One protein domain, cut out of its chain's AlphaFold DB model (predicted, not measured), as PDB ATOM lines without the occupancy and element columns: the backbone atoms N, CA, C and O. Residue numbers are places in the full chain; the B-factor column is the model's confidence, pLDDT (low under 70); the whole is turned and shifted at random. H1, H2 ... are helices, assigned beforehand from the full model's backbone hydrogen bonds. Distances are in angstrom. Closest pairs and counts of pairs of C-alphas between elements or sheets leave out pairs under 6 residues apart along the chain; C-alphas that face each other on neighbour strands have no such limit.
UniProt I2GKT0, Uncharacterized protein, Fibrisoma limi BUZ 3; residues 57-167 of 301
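Overview. This is residues 57 to 167 of the 301 residues of an uncharacterized protein of Fibrisoma limi BUZ 3 (UniProt I2GKT0). Two helices side by side, H1 and H3, cross a longer base made by H2 and H4, which meet near the start of H4 and together make most of the longest axis. H5 turns off the last residues of H4 as a corner, and at the opposite end residues 83 to 90 stick out. The printed part has 111 residues with five named helices, H1 to H5 in order along the chain, and no named strand; the class is all helix. It is compact, with a radius of gyration of the C-alphas of 14.1 A, and spans 45 by 30 by 24 A, only just elongated.

Arrangement. H2, residues 85 to 105, is the longest helix. H4, residues 138 to 154, only just touches it, with 3 pairs of C-alphas within 8 A, through residue 138 and residues 98 to 102 alone; the closest C-alphas, of Leu 98 and Pro 138, are 6.2 A apart, at a steep tilt of 48 degrees, the same way. H1, residues 64 to 77, is close to H2 but not clearly touching, the closest C-alphas being those of Leu 67 and Asn 99 at 7.2 A; the tilt is a steep 67 degrees, opposite ways. H3, residues 113 to 124, touches H1 at a shallow tilt of 10 degrees, the same way, with the C-alphas of Val 74 and Cys 117 closest at 6.0 A. H3 also touches H4, with residues 144 to 148 of H4 alone, about perpendicular at 86 degrees; the C-alphas of Ala 119 and Tyr 148 are closest at 5.4 A. H5, residues 156 to 165, only just touches H4, with 3 pairs of C-alphas within 8 A, and only at the corner; the C-alphas of Leu 152 and Ser 159 are closest at 5.7 A. H4 is the hub, touching three helices. H2 and H3 are apart, and H5 is apart from H1, H2 and H3. In H1, H2, H3, H4 and H5 every O i to N i+4 pair is within hydrogen-bond range.

Along the chain. H2 measures 29.9 A from first to last C-alpha, from C-alpha 85 at (82.356, 63.643, 288.879). H4 measures 24.0 A, H1 19.9 A, H3 17.2 A and H5 14.5 A. H1 begins with C-alpha 64 at (96.347, 64.875, 273.215), and H5 ends with C-alpha 165 at (93.167, 86.867, 259.477).

Size, cuts and confidence. The two C-alphas farthest apart, of Glu 86 and Glu 157, are 45.1 A apart. The printed part has no cut. The link from H3 to H4, residues 125 to 137, is long. Residues 153 to 158 stand free too. Mean pLDDT of the printed part is 75.0; it is under 70 at residues 85, 89, 110 and 152 to 167.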
ATOM      1  N   THR A  57      97.048  73.684 264.139       77.56
ATOM      2  CA  THR A  57      97.460  72.354 264.589       77.56
ATOM      3  C   THR A  57      96.652  71.302 263.826       77.56
ATOM      4  O   THR A  57      95.458  71.148 264.096       77.56
ATOM      5  N   PRO A  58      97.240  70.534 262.885       79.12
ATOM      6  CA  PRO A  58      96.468  69.574 262.109       79.12
ATOM      7  C   PRO A  58      95.962  68.469 263.028       79.12
ATOM      8  O   PRO A  58      96.759  67.838 263.724       79.12
ATOM      9  N   ILE A  59      94.663  68.165 262.978       83.25
ATOM     10  CA  ILE A  59      94.040  67.151 263.847       83.25
ATOM     11  C   ILE A  59      94.765  65.805 263.728       83.25
ATOM     12  O   ILE A  59      94.952  65.096 264.713       83.25
ATOM     13  N   ARG A  60      95.238  65.472 262.517       79.56
ATOM     14  CA  ARG A  60      95.979  64.237 262.224       79.56
ATOM     15  C   ARG A  60      97.241  64.065 263.077       79.56
ATOM     16  O   ARG A  60      97.622  62.930 263.346       79.56
ATOM     17  N   THR A  61      97.903  65.158 263.450       77.44
ATOM     18  CA  THR A  61      99.181  65.157 264.183       77.44
ATOM     19  C   THR A  61      99.097  65.874 265.528       77.44
ATOM     20  O   THR A  61     100.118  66.028 266.191       77.44
ATOM     21  N   ALA A  62      97.908  66.337 265.920       77.31
ATOM     22  CA  ALA A  62      97.690  67.025 267.179       77.31
ATOM     23  C   ALA A  62      97.965  66.080 268.354       77.31
ATOM     24  O   ALA A  62      97.475  64.948 268.385       77.31
ATOM     25  N   THR A  63      98.741  66.564 269.321       80.19
ATOM     26  CA  THR A  63      98.940  65.889 270.607       80.19
ATOM     27  C   THR A  63      97.649  65.884 271.418       80.19
ATOM     28  O   THR A  63      96.766  66.719 271.209       80.19
ATOM     29  N   ASP A  64      97.550  64.979 272.388       73.94
ATOM     30  CA  ASP A  64      96.347  64.875 273.215       73.94
ATOM     31  C   ASP A  64      96.120  66.147 274.048       73.94
ATOM     32  O   ASP A  64      94.986  66.576 274.200       73.94
ATOM     33  N   ILE A  65      97.187  66.844 274.468       72.69
ATOM     34  CA  ILE A  65      97.087  68.155 275.138       72.69
ATOM     35  C   ILE A  65      96.420  69.197 274.227       72.69
ATOM     36  O   ILE A  65      95.574  69.965 274.677       72.69
ATOM     37  N   GLN A  66      96.782  69.225 272.942       78.12
ATOM     38  CA  GLN A  66      96.214  70.175 271.980       78.12
ATOM     39  C   GLN A  66      94.747  69.861 271.671       78.12
ATOM     40  O   GLN A  66      93.937  70.778 271.557       78.12
ATOM     41  N   LEU A  67      94.394  68.578 271.576       78.38
ATOM     42  CA  LEU A  67      93.006  68.149 271.400       78.38
ATOM     43  C   LEU A  67      92.161  68.443 272.645       78.38
ATOM     44  O   LEU A  67      91.050  68.947 272.515       78.38
ATOM     45  N   SER A  68      92.695  68.219 273.847       76.62
ATOM     46  CA  SER A  68      92.022  68.587 275.097       76.62
ATOM     47  C   SER A  68      91.819  70.097 275.215       76.62
ATOM     48  O   SER A  68      90.751  70.537 275.623       76.62
ATOM     49  N   SER A  69      92.804  70.908 274.810       77.25
ATOM     50  CA  SER A  69      92.657  72.369 274.784       77.25
ATOM     51  C   SER A  69      91.533  72.816 273.846       77.25
ATOM     52  O   SER A  69      90.740  73.673 274.221       77.25
ATOM     53  N   MET A  70      91.444  72.217 272.655       89.50
ATOM     54  CA  MET A  70      90.367  72.469 271.693       89.50
ATOM     55  C   MET A  70      88.997  72.087 272.271       89.50
ATOM     56  O   MET A  70      88.055  72.871 272.196       89.50
ATOM     57  N   TRP A  71      88.871  70.906 272.887       87.12
ATOM     58  CA  TRP A  71      87.599  70.489 273.481       87.12
ATOM     59  C   TRP A  71      87.185  71.344 274.668       87.12
ATOM     60  O   TRP A  71      86.006  71.651 274.775       87.12
ATOM     61  N   ASN A  72      88.119  71.789 275.507       78.19
ATOM     62  CA  ASN A  72      87.806  72.701 276.608       78.19
ATOM     63  C   ASN A  72      87.198  74.017 276.105       78.19
ATOM     64  O   ASN A  72      86.253  74.525 276.702       78.19
ATOM     65  N   GLU A  73      87.708  74.546 274.992       80.94
ATOM     66  CA  GLU A  73      87.139  75.732 274.352       80.94
ATOM     67  C   GLU A  73      85.719  75.455 273.837       80.94
ATOM     68  O   GLU A  73      84.794  76.197 274.154       80.94
ATOM     69  N   VAL A  74      85.512  74.339 273.132       83.62
ATOM     70  CA  VAL A  74      84.187  73.935 272.630       83.62
ATOM     71  C   VAL A  74      83.183  73.695 273.768       83.62
ATOM     72  O   VAL A  74      82.035  74.122 273.677       83.62
ATOM     73  N   ILE A  75      83.599  73.035 274.849       83.12
ATOM     74  CA  ILE A  75      82.790  72.795 276.055       83.12
ATOM     75  C   ILE A  75      82.371  74.125 276.681       83.12
ATOM     76  O   ILE A  75      81.203  74.288 277.033       83.12
ATOM     77  N   GLY A  76      83.302  75.083 276.767       78.31
ATOM     78  CA  GLY A  76      83.024  76.432 277.251       78.31
ATOM     79  C   GLY A  76      82.024  77.182 276.370       78.31
ATOM     80  O   GLY A  76      81.097  77.795 276.893       78.31
ATOM     81  N   LEU A  77      82.162  77.092 275.044       82.00
ATOM     82  CA  LEU A  77      81.242  77.725 274.090       82.00
ATOM     83  C   LEU A  77      79.820  77.163 274.169       82.00
ATOM     84  O   LEU A  77      78.853  77.902 274.008       82.00
ATOM     85  N   LEU A  78      79.691  75.862 274.421       80.50
ATOM     86  CA  LEU A  78      78.400  75.183 274.523       80.50
ATOM     87  C   LEU A  78      77.786  75.227 275.933       80.50
ATOM     88  O   LEU A  78      76.700  74.680 276.115       80.50
ATOM     89  N   ASP A  79      78.469  75.836 276.912       81.94
ATOM     90  CA  ASP A  79      78.106  75.840 278.340       81.94
ATOM     91  C   ASP A  79      77.728  74.434 278.855       81.94
ATOM     92  O   ASP A  79      76.725  74.241 279.547       81.94
ATOM     93  N   ILE A  80      78.516  73.418 278.481       79.81
ATOM     94  CA  ILE A  80      78.308  72.044 278.960       79.81
ATOM     95  C   ILE A  80      78.724  71.985 280.434       79.81
ATOM     96  O   ILE A  80      79.866  72.282 280.785       79.81
ATOM     97  N   ARG A  81      77.791  71.578 281.297       77.38
ATOM     98  CA  ARG A  81      78.000  71.447 282.745       77.38
ATOM     99  C   ARG A  81      77.776  70.008 283.183       77.38
ATOM    100  O   ARG A  81      76.813  69.383 282.749       77.38
ATOM    101  N   PHE A  82      78.634  69.531 284.079       75.06
ATOM    102  CA  PHE A  82      78.542  68.203 284.688       75.06
ATOM    103  C   PHE A  82      77.960  68.338 286.092       75.06
ATOM    104  O   PHE A  82      78.373  69.221 286.849       75.06
ATOM    105  N   ALA A  83      76.973  67.510 286.428       72.69
ATOM    106  CA  ALA A  83      76.346  67.524 287.744       72.69
ATOM    107  C   ALA A  83      77.125  66.673 288.759       72.69
ATOM    108  O   ALA A  83      77.034  66.929 289.962       72.69
ATOM    109  N   THR A  84      77.891  65.686 288.285       76.25
ATOM    110  CA  THR A  84      78.698  64.777 289.109       76.25
ATOM    111  C   THR A  84      80.080  64.524 288.499       76.25
ATOM    112  O   THR A  84      80.291  64.710 287.300       76.25
ATOM    113  N   ASP A  85      81.019  64.060 289.330       68.12
ATOM    114  CA  ASP A  85      82.356  63.643 288.879       68.12
ATOM    115  C   ASP A  85      82.288  62.400 287.966       68.12
ATOM    116  O   ASP A  85      83.067  62.275 287.028       68.12
ATOM    117  N   GLU A  86      81.310  61.513 288.179       73.50
ATOM    118  CA  GLU A  86      81.075  60.337 287.325       73.50
ATOM    119  C   GLU A  86      80.639  60.738 285.903       73.50
ATOM    120  O   GLU A  86      81.145  60.187 284.928       73.50
ATOM    121  N   GLU A  87      79.764  61.743 285.762       70.81
ATOM    122  CA  GLU A  87      79.377  62.291 284.451       70.81
ATOM    123  C   GLU A  87      80.559  62.960 283.734       70.81
ATOM    124  O   GLU A  87      80.669  62.896 282.507       70.81
ATOM    125  N   PHE A  88      81.453  63.601 284.492       72.81
ATOM    126  CA  PHE A  88      82.676  64.186 283.952       72.81
ATOM    127  C   PHE A  88      83.625  63.104 283.415       72.81
ATOM    128  O   PHE A  88      84.113  63.223 282.290       72.81
ATOM    129  N   ASP A  89      83.845  62.028 284.172       68.75
ATOM    130  CA  ASP A  89      84.722  60.925 283.768       68.75
ATOM    131  C   ASP A  89      84.185  60.172 282.536       68.75
ATOM    132  O   ASP A  89      84.949  59.859 281.615       68.75
ATOM    133  N   GLU A  90      82.870  59.937 282.466       75.06
ATOM    134  CA  GLU A  90      82.218  59.372 281.276       75.06
ATOM    135  C   GLU A  90      82.410  60.276 280.052       75.06
ATOM    136  O   GLU A  90      82.757  59.801 278.966       75.06
ATOM    137  N   HIS A  91      82.269  61.590 280.227       74.31
ATOM    138  CA  HIS A  91      82.475  62.547 279.148       74.31
ATOM    139  C   HIS A  91      83.925  62.576 278.652       74.31
ATOM    140  O   HIS A  91      84.168  62.618 277.445       74.31
ATOM    141  N   VAL A  92      84.908  62.506 279.553       73.12
ATOM    142  CA  VAL A  92      86.328  62.431 279.179       73.12
ATOM    143  C   VAL A  92      86.604  61.188 278.328       73.12
ATOM    144  O   VAL A  92      87.320  61.284 277.327       73.12
ATOM    145  N   ALA A  93      86.009  60.040 278.664       74.94
ATOM    146  CA  ALA A  93      86.125  58.827 277.856       74.94
ATOM    147  C   ALA A  93      85.499  59.002 276.458       74.94
ATOM    148  O   ALA A  93      86.122  58.642 275.455       74.94
ATOM    149  N   GLU A  94      84.320  59.630 276.364       78.75
ATOM    150  CA  GLU A  94      83.681  59.947 275.078       78.75
ATOM    151  C   GLU A  94      84.546  60.876 274.207       78.75
ATOM    152  O   GLU A  94      84.617  60.696 272.987       78.75
ATOM    153  N   LEU A  95      85.248  61.846 274.807       81.06
ATOM    154  CA  LEU A  95      86.149  62.753 274.087       81.06
ATOM    155  C   LEU A  95      87.371  62.036 273.500       81.06
ATOM    156  O   LEU A  95      87.843  62.415 272.425       81.06
ATOM    157  N   VAL A  96      87.876  60.991 274.159       80.06
ATOM    158  CA  VAL A  96      88.973  60.166 273.628       80.06
ATOM    159  C   VAL A  96      88.525  59.423 272.368       80.06
ATOM    160  O   VAL A  96      89.186  59.507 271.330       80.06
ATOM    161  N   ASP A  97      87.360  58.777 272.406       82.44
ATOM    162  CA  ASP A  97      86.794  58.106 271.230       82.44
ATOM    163  C   ASP A  97      86.479  59.100 270.103       82.44
ATOM    164  O   ASP A  97      86.681  58.826 268.908       82.44
ATOM    165  N   LEU A  98      86.017  60.292 270.483       85.25
ATOM    166  CA  LEU A  98      85.743  61.379 269.561       85.25
ATOM    167  C   LEU A  98      87.024  61.892 268.896       85.25
ATOM    168  O   LEU A  98      86.998  62.136 267.692       85.25
ATOM    169  N   ASN A  99      88.145  61.987 269.617       87.19
ATOM    170  CA  ASN A  99      89.453  62.346 269.060       87.19
ATOM    171  C   ASN A  99      89.885  61.378 267.959       87.19
ATOM    172  O   ASN A  99      90.272  61.801 266.865       87.19
ATOM    173  N   ASP A 100      89.767  60.077 268.210       85.12
ATOM    174  CA  ASP A 100      90.116  59.052 267.228       85.12
ATOM    175  C   ASP A 100      89.187  59.070 266.018       85.12
ATOM    176  O   ASP A 100      89.608  58.826 264.879       85.12
ATOM    177  N   TRP A 101      87.906  59.359 266.228       91.12
ATOM    178  CA  TRP A 101      86.968  59.571 265.135       91.12
ATOM    179  C   TRP A 101      87.312  60.831 264.322       91.12
ATOM    180  O   TRP A 101      87.358  60.765 263.091       91.12
ATOM    181  N   LEU A 102      87.633  61.946 264.985       86.31
ATOM    182  CA  LEU A 102      88.003  63.225 264.372       86.31
ATOM    183  C   LEU A 102      89.259  63.065 263.502       86.31
ATOM    184  O   LEU A 102      89.273  63.449 262.328       86.31
ATOM    185  N   ARG A 103      90.285  62.398 264.048       85.25
ATOM    186  CA  ARG A 103      91.527  62.039 263.347       85.25
ATOM    187  C   ARG A 103      91.259  61.201 262.105       85.25
ATOM    188  O   ARG A 103      91.849  61.477 261.064       85.25
ATOM    189  N   ARG A 104      90.356  60.220 262.173       85.88
ATOM    190  CA  ARG A 104      90.008  59.363 261.026       85.88
ATOM    191  C   ARG A 104      89.194  60.091 259.956       85.88
ATOM    192  O   ARG A 104      89.462  59.910 258.773       85.88
ATOM    193  N   GLN A 105      88.205  60.894 260.347       84.81
ATOM    194  CA  GLN A 105      87.243  61.490 259.411       84.81
ATOM    195  C   GLN A 105      87.688  62.832 258.827       84.81
ATOM    196  O   GLN A 105      87.375  63.134 257.670       84.81
ATOM    197  N   TYR A 106      88.397  63.643 259.613       80.75
ATOM    198  CA  TYR A 106      88.774  65.012 259.256       80.75
ATOM    199  C   TYR A 106      90.288  65.219 259.184       80.75
ATOM    200  O   TYR A 106      90.731  66.104 258.452       80.75
ATOM    201  N   GLY A 107      91.086  64.352 259.816       72.75
ATOM    202  CA  GLY A 107      92.546  64.356 259.681       72.75
ATOM    203  C   GLY A 107      93.046  64.222 258.231       72.75
ATOM    204  O   GLY A 107      93.893  65.018 257.829       72.75
ATOM    205  N   PRO A 108      92.515  63.301 257.395       71.94
ATOM    206  CA  PRO A 108      92.874  63.220 255.974       71.94
ATOM    207  C   PRO A 108      92.413  64.424 255.150       71.94
ATOM    208  O   PRO A 108      92.897  64.628 254.047       71.94
ATOM    209  N   LYS A 109      91.463  65.209 255.669       70.00
ATOM    210  CA  LYS A 109      90.870  66.361 254.983       70.00
ATOM    211  C   LYS A 109      91.543  67.685 255.370       70.00
ATOM    212  O   LYS A 109      90.921  68.729 255.187       70.00
ATOM    213  N   GLY A 110      92.738  67.620 255.966       69.69
ATOM    214  CA  GLY A 110      93.573  68.774 256.307       69.69
ATOM    215  C   GLY A 110      93.041  69.672 257.425       69.69
ATOM    216  O   GLY A 110      93.542  70.776 257.569       69.69
ATOM    217  N   MET A 111      92.044  69.223 258.190       79.88
ATOM    218  CA  MET A 111      91.372  70.077 259.171       79.88
ATOM    219  C   MET A 111      92.220  70.287 260.431       79.88
ATOM    220  O   MET A 111      92.898  69.354 260.887       79.88
ATOM    221  N   THR A 112      92.161  71.489 261.001       84.69
ATOM    222  CA  THR A 112      92.933  71.858 262.199       84.69
ATOM    223  C   THR A 112      92.071  71.998 263.445       84.69
ATOM    224  O   THR A 112      90.849  72.122 263.364       84.69
ATOM    225  N   CYS A 113      92.705  71.959 264.619       83.00
ATOM    226  CA  CYS A 113      92.019  72.156 265.895       83.00
ATOM    227  C   CYS A 113      91.336  73.534 265.971       83.00
ATOM    228  O   CYS A 113      90.213  73.658 266.444       83.00
ATOM    229  N   GLU A 114      91.983  74.566 265.440       83.69
ATOM    230  CA  GLU A 114      91.484  75.941 265.435       83.69
ATOM    231  C   GLU A 114      90.250  76.090 264.530       83.69
ATOM    232  O   GLU A 114      89.312  76.814 264.861       83.69
ATOM    233  N   GLU A 115      90.199  75.360 263.410       79.69
ATOM    234  CA  GLU A 115      89.007  75.303 262.557       79.69
ATOM    235  C   GLU A 115      87.816  74.647 263.261       79.69
ATOM    236  O   GLU A 115      86.674  75.039 263.021       79.69
ATOM    237  N   VAL A 116      88.061  73.673 264.143       88.12
ATOM    238  CA  VAL A 116      87.004  73.057 264.957       88.12
ATOM    239  C   VAL A 116      86.445  74.073 265.948       88.12
ATOM    240  O   VAL A 116      85.231  74.268 265.967       88.12
ATOM    241  N   CYS A 117      87.295  74.777 266.704       87.94
ATOM    242  CA  CYS A 117      86.843  75.836 267.614       87.94
ATOM    243  C   CYS A 117      86.033  76.906 266.868       87.94
ATOM    244  O   CYS A 117      84.948  77.303 267.293       87.94
ATOM    245  N   LYS A 118      86.509  77.320 265.690       82.12
ATOM    246  CA  LYS A 118      85.824  78.309 264.855       82.12
ATOM    247  C   LYS A 118      84.458  77.842 264.357       82.12
ATOM    248  O   LYS A 118      83.516  78.630 264.361       82.12
ATOM    249  N   ALA A 119      84.336  76.580 263.954       86.00
ATOM    250  CA  ALA A 119      83.054  76.009 263.558       86.00
ATOM    251  C   ALA A 119      82.027  76.082 264.701       86.00
ATOM    252  O   ALA A 119      80.863  76.390 264.463       86.00
ATOM    253  N   TYR A 120      82.459  75.851 265.942       87.38
ATOM    254  CA  TYR A 120      81.588  75.953 267.113       87.38
ATOM    255  C   TYR A 120      81.269  77.397 267.521       87.38
ATOM    256  O   TYR A 120      80.147  77.655 267.943       87.38
ATOM    257  N   ASN A 121      82.183  78.350 267.321       83.56
ATOM    258  CA  ASN A 121      81.857  79.774 267.468       83.56
ATOM    259  C   ASN A 121      80.739  80.191 266.500       83.56
ATOM    260  O   ASN A 121      79.711  80.701 266.932       83.56
ATOM    261  N   LEU A 122      80.878  79.862 265.211       80.44
ATOM    262  CA  LEU A 122      79.861  80.174 264.197       80.44
ATOM    263  C   LEU A 122      78.527  79.452 264.449       80.44
ATOM    264  O   LEU A 122      77.467  79.953 264.079       80.44
ATOM    265  N   LEU A 123      78.560  78.269 265.074       84.94
ATOM    266  CA  LEU A 123      77.351  77.582 265.528       84.94
ATOM    267  C   LEU A 123      76.610  78.410 266.583       84.94
ATOM    268  O   LEU A 123      75.410  78.626 266.446       84.94
ATOM    269  N   VAL A 124      77.315  78.850 267.628       82.75
ATOM    270  CA  VAL A 124      76.728  79.608 268.744       82.75
ATOM    271  C   VAL A 124      76.255  80.994 268.291       82.75
ATOM    272  O   VAL A 124      75.220  81.467 268.752       82.75
ATOM    273  N   GLU A 125      76.957  81.608 267.338       80.50
ATOM    274  CA  GLU A 125      76.566  82.872 266.697       80.50
ATOM    275  C   GLU A 125      75.349  82.729 265.759       80.50
ATOM    276  O   GLU A 125      74.759  83.728 265.357       80.50
ATOM    277  N   GLY A 126      74.930  81.499 265.432       76.44
ATOM    278  CA  GLY A 126      73.783  81.219 264.558       76.44
ATOM    279  C   GLY A 126      74.085  81.304 263.055       76.44
ATOM    280  O   GLY A 126      73.196  81.084 262.233       76.44
ATOM    281  N   GLU A 127      75.340  81.547 262.685       74.94
ATOM    282  CA  GLU A 127      75.809  81.738 261.306       74.94
ATOM    283  C   GLU A 127      75.775  80.446 260.471       74.94
ATOM    284  O   GLU A 127      75.698  80.482 259.243       74.94
ATOM    285  N   LEU A 128      75.794  79.277 261.122       75.69
ATOM    286  CA  LEU A 128      75.736  77.977 260.437       75.69
ATOM    287  C   LEU A 128      74.312  77.512 260.084       75.69
ATOM    288  O   LEU A 128      74.157  76.450 259.478       75.69
ATOM    289  N   GLY A 129      73.270  78.262 260.466       72.25
ATOM    290  CA  GLY A 129      71.879  77.914 260.153       72.25
ATOM    291  C   GLY A 129      71.407  76.590 260.773       72.25
ATOM    292  O   GLY A 129      70.543  75.916 260.212       72.25
ATOM    293  N   MET A 130      71.989  76.199 261.911       82.06
ATOM    294  CA  MET A 130      71.631  75.000 262.674       82.06
ATOM    295  C   MET A 130      71.412  75.320 264.154       82.06
ATOM    296  O   MET A 130      72.011  76.248 264.688       82.06
ATOM    297  N   GLU A 131      70.550  74.539 264.811       80.12
ATOM    298  CA  GLU A 131      70.278  74.683 266.244       80.12
ATOM    299  C   GLU A 131      71.494  74.282 267.087       80.12
ATOM    300  O   GLU A 131      72.141  73.261 266.831       80.12
ATOM    301  N   VAL A 132      71.773  75.076 268.121       82.25
ATOM    302  CA  VAL A 132      72.822  74.786 269.102       82.25
ATOM    303  C   VAL A 132      72.406  73.581 269.945       82.25
ATOM    304  O   VAL A 132      71.281  73.504 270.437       82.25
ATOM    305  N   PHE A 133      73.327  72.641 270.144       80.69
ATOM    306  CA  PHE A 133      73.119  71.466 270.985       80.69
ATOM    307  C   PHE A 133      74.278  71.318 271.979       80.69
ATOM    308  O   PHE A 133      75.447  71.457 271.626       80.69
ATOM    309  N   ALA A 134      73.964  70.974 273.225       72.44
ATOM    310  CA  ALA A 134      74.945  70.785 274.295       72.44
ATOM    311  C   ALA A 134      75.419  69.320 274.370       72.44
ATOM    312  O   ALA A 134      75.277  68.658 275.395       72.44
ATOM    313  N   ARG A 135      75.905  68.759 273.251       77.62
ATOM    314  CA  ARG A 135      76.400  67.370 273.210       77.62
ATOM    315  C   ARG A 135      77.541  67.166 272.217       77.62
ATOM    316  O   ARG A 135      77.402  67.451 271.028       77.62
ATOM    317  N   LEU A 136      78.626  66.557 272.689       81.06
ATOM    318  CA  LEU A 136      79.801  66.218 271.888       81.06
ATOM    319  C   LEU A 136      79.797  64.729 271.544       81.06
ATOM    320  O   LEU A 136      80.325  63.904 272.268       81.06
ATOM    321  N   ALA A 137      79.171  64.382 270.418       80.81
ATOM    322  CA  ALA A 137      79.241  63.029 269.867       80.81
ATOM    323  C   ALA A 137      79.516  63.073 268.356       80.81
ATOM    324  O   ALA A 137      79.148  64.058 267.703       80.81
ATOM    325  N   PRO A 138      80.073  61.999 267.759       83.31
ATOM    326  CA  PRO A 138      80.494  61.977 266.355       83.31
ATOM    327  C   PRO A 138      79.438  62.470 265.355       83.31
ATOM    328  O   PRO A 138      79.741  63.221 264.432       83.31
ATOM    329  N   LYS A 139      78.167  62.098 265.562       82.88
ATOM    330  CA  LYS A 139      77.046  62.532 264.712       82.88
ATOM    331  C   LYS A 139      76.884  64.056 264.700       82.88
ATOM    332  O   LYS A 139      76.677  64.654 263.644       82.88
ATOM    333  N   TYR A 140      76.945  64.668 265.875       85.38
ATOM    334  CA  TYR A 140      76.670  66.084 266.061       85.38
ATOM    335  C   TYR A 140      77.871  66.944 265.659       85.38
ATOM    336  O   TYR A 140      77.732  67.853 264.843       85.38
ATOM    337  N   VAL A 141      79.065  66.558 266.113       88.44
ATOM    338  CA  VAL A 141      80.342  67.172 265.721       88.44
ATOM    339  C   VAL A 141      80.509  67.120 264.204       88.44
ATOM    340  O   VAL A 141      80.824  68.123 263.569       88.44
ATOM    341  N   GLY A 142      80.203  65.979 263.581       85.88
ATOM    342  CA  GLY A 142      80.262  65.850 262.127       85.88
ATOM    343  C   GLY A 142      79.296  66.763 261.380       85.88
ATOM    344  O   GLY A 142      79.631  67.252 260.301       85.88
ATOM    345  N   SER A 143      78.121  67.022 261.958       85.44
ATOM    346  CA  SER A 143      77.127  67.925 261.373       85.44
ATOM    347  C   SER A 143      77.616  69.376 261.402       85.44
ATOM    348  O   SER A 143      77.540  70.047 260.376       85.44
ATOM    349  N   VAL A 144      78.205  69.819 262.518       88.19
ATOM    350  CA  VAL A 144      78.792  71.167 262.663       88.19
ATOM    351  C   VAL A 144      79.964  71.362 261.713       88.19
ATOM    352  O   VAL A 144      79.990  72.316 260.945       88.19
ATOM    353  N   LEU A 145      80.906  70.417 261.683       90.44
ATOM    354  CA  LEU A 145      82.079  70.521 260.809       90.44
ATOM    355  C   LEU A 145      81.721  70.442 259.323       90.44
ATOM    356  O   LEU A 145      82.444  70.977 258.481       90.44
ATOM    357  N   LYS A 146      80.624  69.761 258.977       85.19
ATOM    358  CA  LYS A 146      80.091  69.772 257.616       85.19
ATOM    359  C   LYS A 146      79.459  71.128 257.288       85.19
ATOM    360  O   LYS A 146      79.842  71.709 256.280       85.19
ATOM    361  N   ALA A 147      78.579  71.643 258.147       80.81
ATOM    362  CA  ALA A 147      77.952  72.952 257.964       80.81
ATOM    363  C   ALA A 147      78.995  74.073 257.852       80.81
ATOM    364  O   ALA A 147      78.889  74.923 256.979       80.81
ATOM    365  N   TYR A 148      80.063  74.017 258.650       84.44
ATOM    366  CA  TYR A 148      81.191  74.941 258.552       84.44
ATOM    367  C   TYR A 148      81.897  74.886 257.188       84.44
ATOM    368  O   TYR A 148      82.225  75.920 256.614       84.44
ATOM    369  N   ARG A 149      82.114  73.693 256.622       79.25
ATOM    370  CA  ARG A 149      82.703  73.569 255.277       79.25
ATOM    371  C   ARG A 149      81.778  74.101 254.193       79.25
ATOM    372  O   ARG A 149      82.258  74.759 253.276       79.25
ATOM    373  N   ASP A 150      80.485  73.816 254.297       77.31
ATOM    374  CA  ASP A 150      79.485  74.323 253.357       77.31
ATOM    375  C   ASP A 150      79.422  75.863 253.444       77.31
ATOM    376  O   ASP A 150      79.523  76.536 252.424       77.31
ATOM    377  N   TYR A 151      79.453  76.425 254.660       72.19
ATOM    378  CA  TYR A 151      79.565  77.865 254.919       72.19
ATOM    379  C   TYR A 151      80.818  78.495 254.289       72.19
ATOM    380  O   TYR A 151      80.738  79.573 253.700       72.19
ATOM    381  N   LEU A 152      81.981  77.837 254.372       65.94
ATOM    382  CA  LEU A 152      83.214  78.316 253.730       65.94
ATOM    383  C   LEU A 152      83.145  78.284 252.196       65.94
ATOM    384  O   LEU A 152      83.749  79.136 251.547       65.94
ATOM    385  N   ASN A 153      82.447  77.302 251.623       62.97
ATOM    386  CA  ASN A 153      82.274  77.186 250.176       62.97
ATOM    387  C   ASN A 153      81.273  78.216 249.636       62.97
ATOM    388  O   ASN A 153      81.483  78.756 248.551       62.97
ATOM    389  N   ASP A 154      80.219  78.506 250.399       56.00
ATOM    390  CA  ASP A 154      79.180  79.466 250.024       56.00
ATOM    391  C   ASP A 154      79.625  80.926 250.247       56.00
ATOM    392  O   ASP A 154      79.194  81.821 249.516       56.00
ATOM    393  N   ASN A 155      80.547  81.169 251.187       50.03
ATOM    394  CA  ASN A 155      81.148  82.477 251.451       50.03
ATOM    395  C   ASN A 155      82.592  82.559 250.927       50.03
ATOM    396  O   ASN A 155      83.567  82.560 251.687       50.03
ATOM    397  N   VAL A 156      82.734  82.690 249.605       44.38
ATOM    398  CA  VAL A 156      84.033  82.833 248.915       44.38
ATOM    399  C   VAL A 156      84.876  83.984 249.502       44.38
ATOM    400  O   VAL A 156      86.094  83.847 249.636       44.38
ATOM    401  N   GLU A 157      84.242  85.074 249.953       41.12
ATOM    402  CA  GLU A 157      84.896  86.202 250.636       41.12
ATOM    403  C   GLU A 157      85.393  85.859 252.053       41.12
ATOM    404  O   GLU A 157      86.488  86.262 252.437       41.12
ATOM    405  N   TYR A 158      84.671  85.035 252.816       41.03
ATOM    406  CA  TYR A 158      85.072  84.645 254.177       41.03
ATOM    407  C   TYR A 158      86.269  83.679 254.165       41.03
ATOM    408  O   TYR A 158      87.132  83.726 255.046       41.03
ATOM    409  N   SER A 159      86.378  82.843 253.123       44.16
ATOM    410  CA  SER A 159      87.536  81.963 252.898       44.16
ATOM    411  C   SER A 159      88.832  82.736 252.590       44.16
ATOM    412  O   SER A 159      89.922  82.308 252.987       44.16
ATOM    413  N   SER A 160      88.727  83.894 251.924       40.69
ATOM    414  CA  SER A 160      89.873  84.740 251.574       40.69
ATOM    415  C   SER A 160      90.296  85.628 252.748       40.69
ATOM    416  O   SER A 160      91.491  85.723 253.039       40.69
ATOM    417  N   VAL A 161      89.326  86.177 253.488       38.81
ATOM    418  CA  VAL A 161      89.548  87.014 254.673       38.81
ATOM    419  C   VAL A 161      90.080  86.194 255.853       38.81
ATOM    420  O   VAL A 161      91.033  86.625 256.491       38.81
ATOM    421  N   ASN A 162      89.602  84.969 256.104       42.28
ATOM    422  CA  ASN A 162      90.147  84.136 257.190       42.28
ATOM    423  C   ASN A 162      91.524  83.541 256.903       42.28
ATOM    424  O   ASN A 162      92.326  83.411 257.828       42.28
ATOM    425  N   ARG A 163      91.842  83.245 255.634       39.78
ATOM    426  CA  ARG A 163      93.227  82.937 255.236       39.78
ATOM    427  C   ARG A 163      94.178  84.094 255.533       39.78
ATOM    428  O   ARG A 163      95.355  83.849 255.770       39.78
ATOM    429  N   GLN A 164      93.679  85.328 255.504       36.72
ATOM    430  CA  GLN A 164      94.448  86.526 255.833       36.72
ATOM    431  C   GLN A 164      94.407  86.868 257.333       36.72
ATOM    432  O   GLN A 164      95.393  87.374 257.853       36.72
ATOM    433  N   GLN A 165      93.324  86.554 258.050       35.19
ATOM    434  CA  GLN A 165      93.167  86.867 259.477       35.19
ATOM    435  C   GLN A 165      93.835  85.853 260.418       35.19
ATOM    436  O   GLN A 165      94.270  86.240 261.497       35.19
ATOM    437  N   LEU A 166      94.034  84.595 260.001       38.12
ATOM    438  CA  LEU A 166      94.893  83.634 260.723       38.12
ATOM    439  C   LEU A 166      96.394  84.005 260.676       38.12
ATOM    440  O   LEU A 166      97.209  83.361 261.330       38.12
ATOM    441  N   LEU A 167      96.769  85.052 259.930       38.97
ATOM    442  CA  LEU A 167      98.133  85.592 259.841       38.97
ATOM    443  C   LEU A 167      98.373  86.815 260.750       38.97
ATOM    444  O   LEU A 167      99.392  87.490 260.602       38.97
TER     445      LEU A 167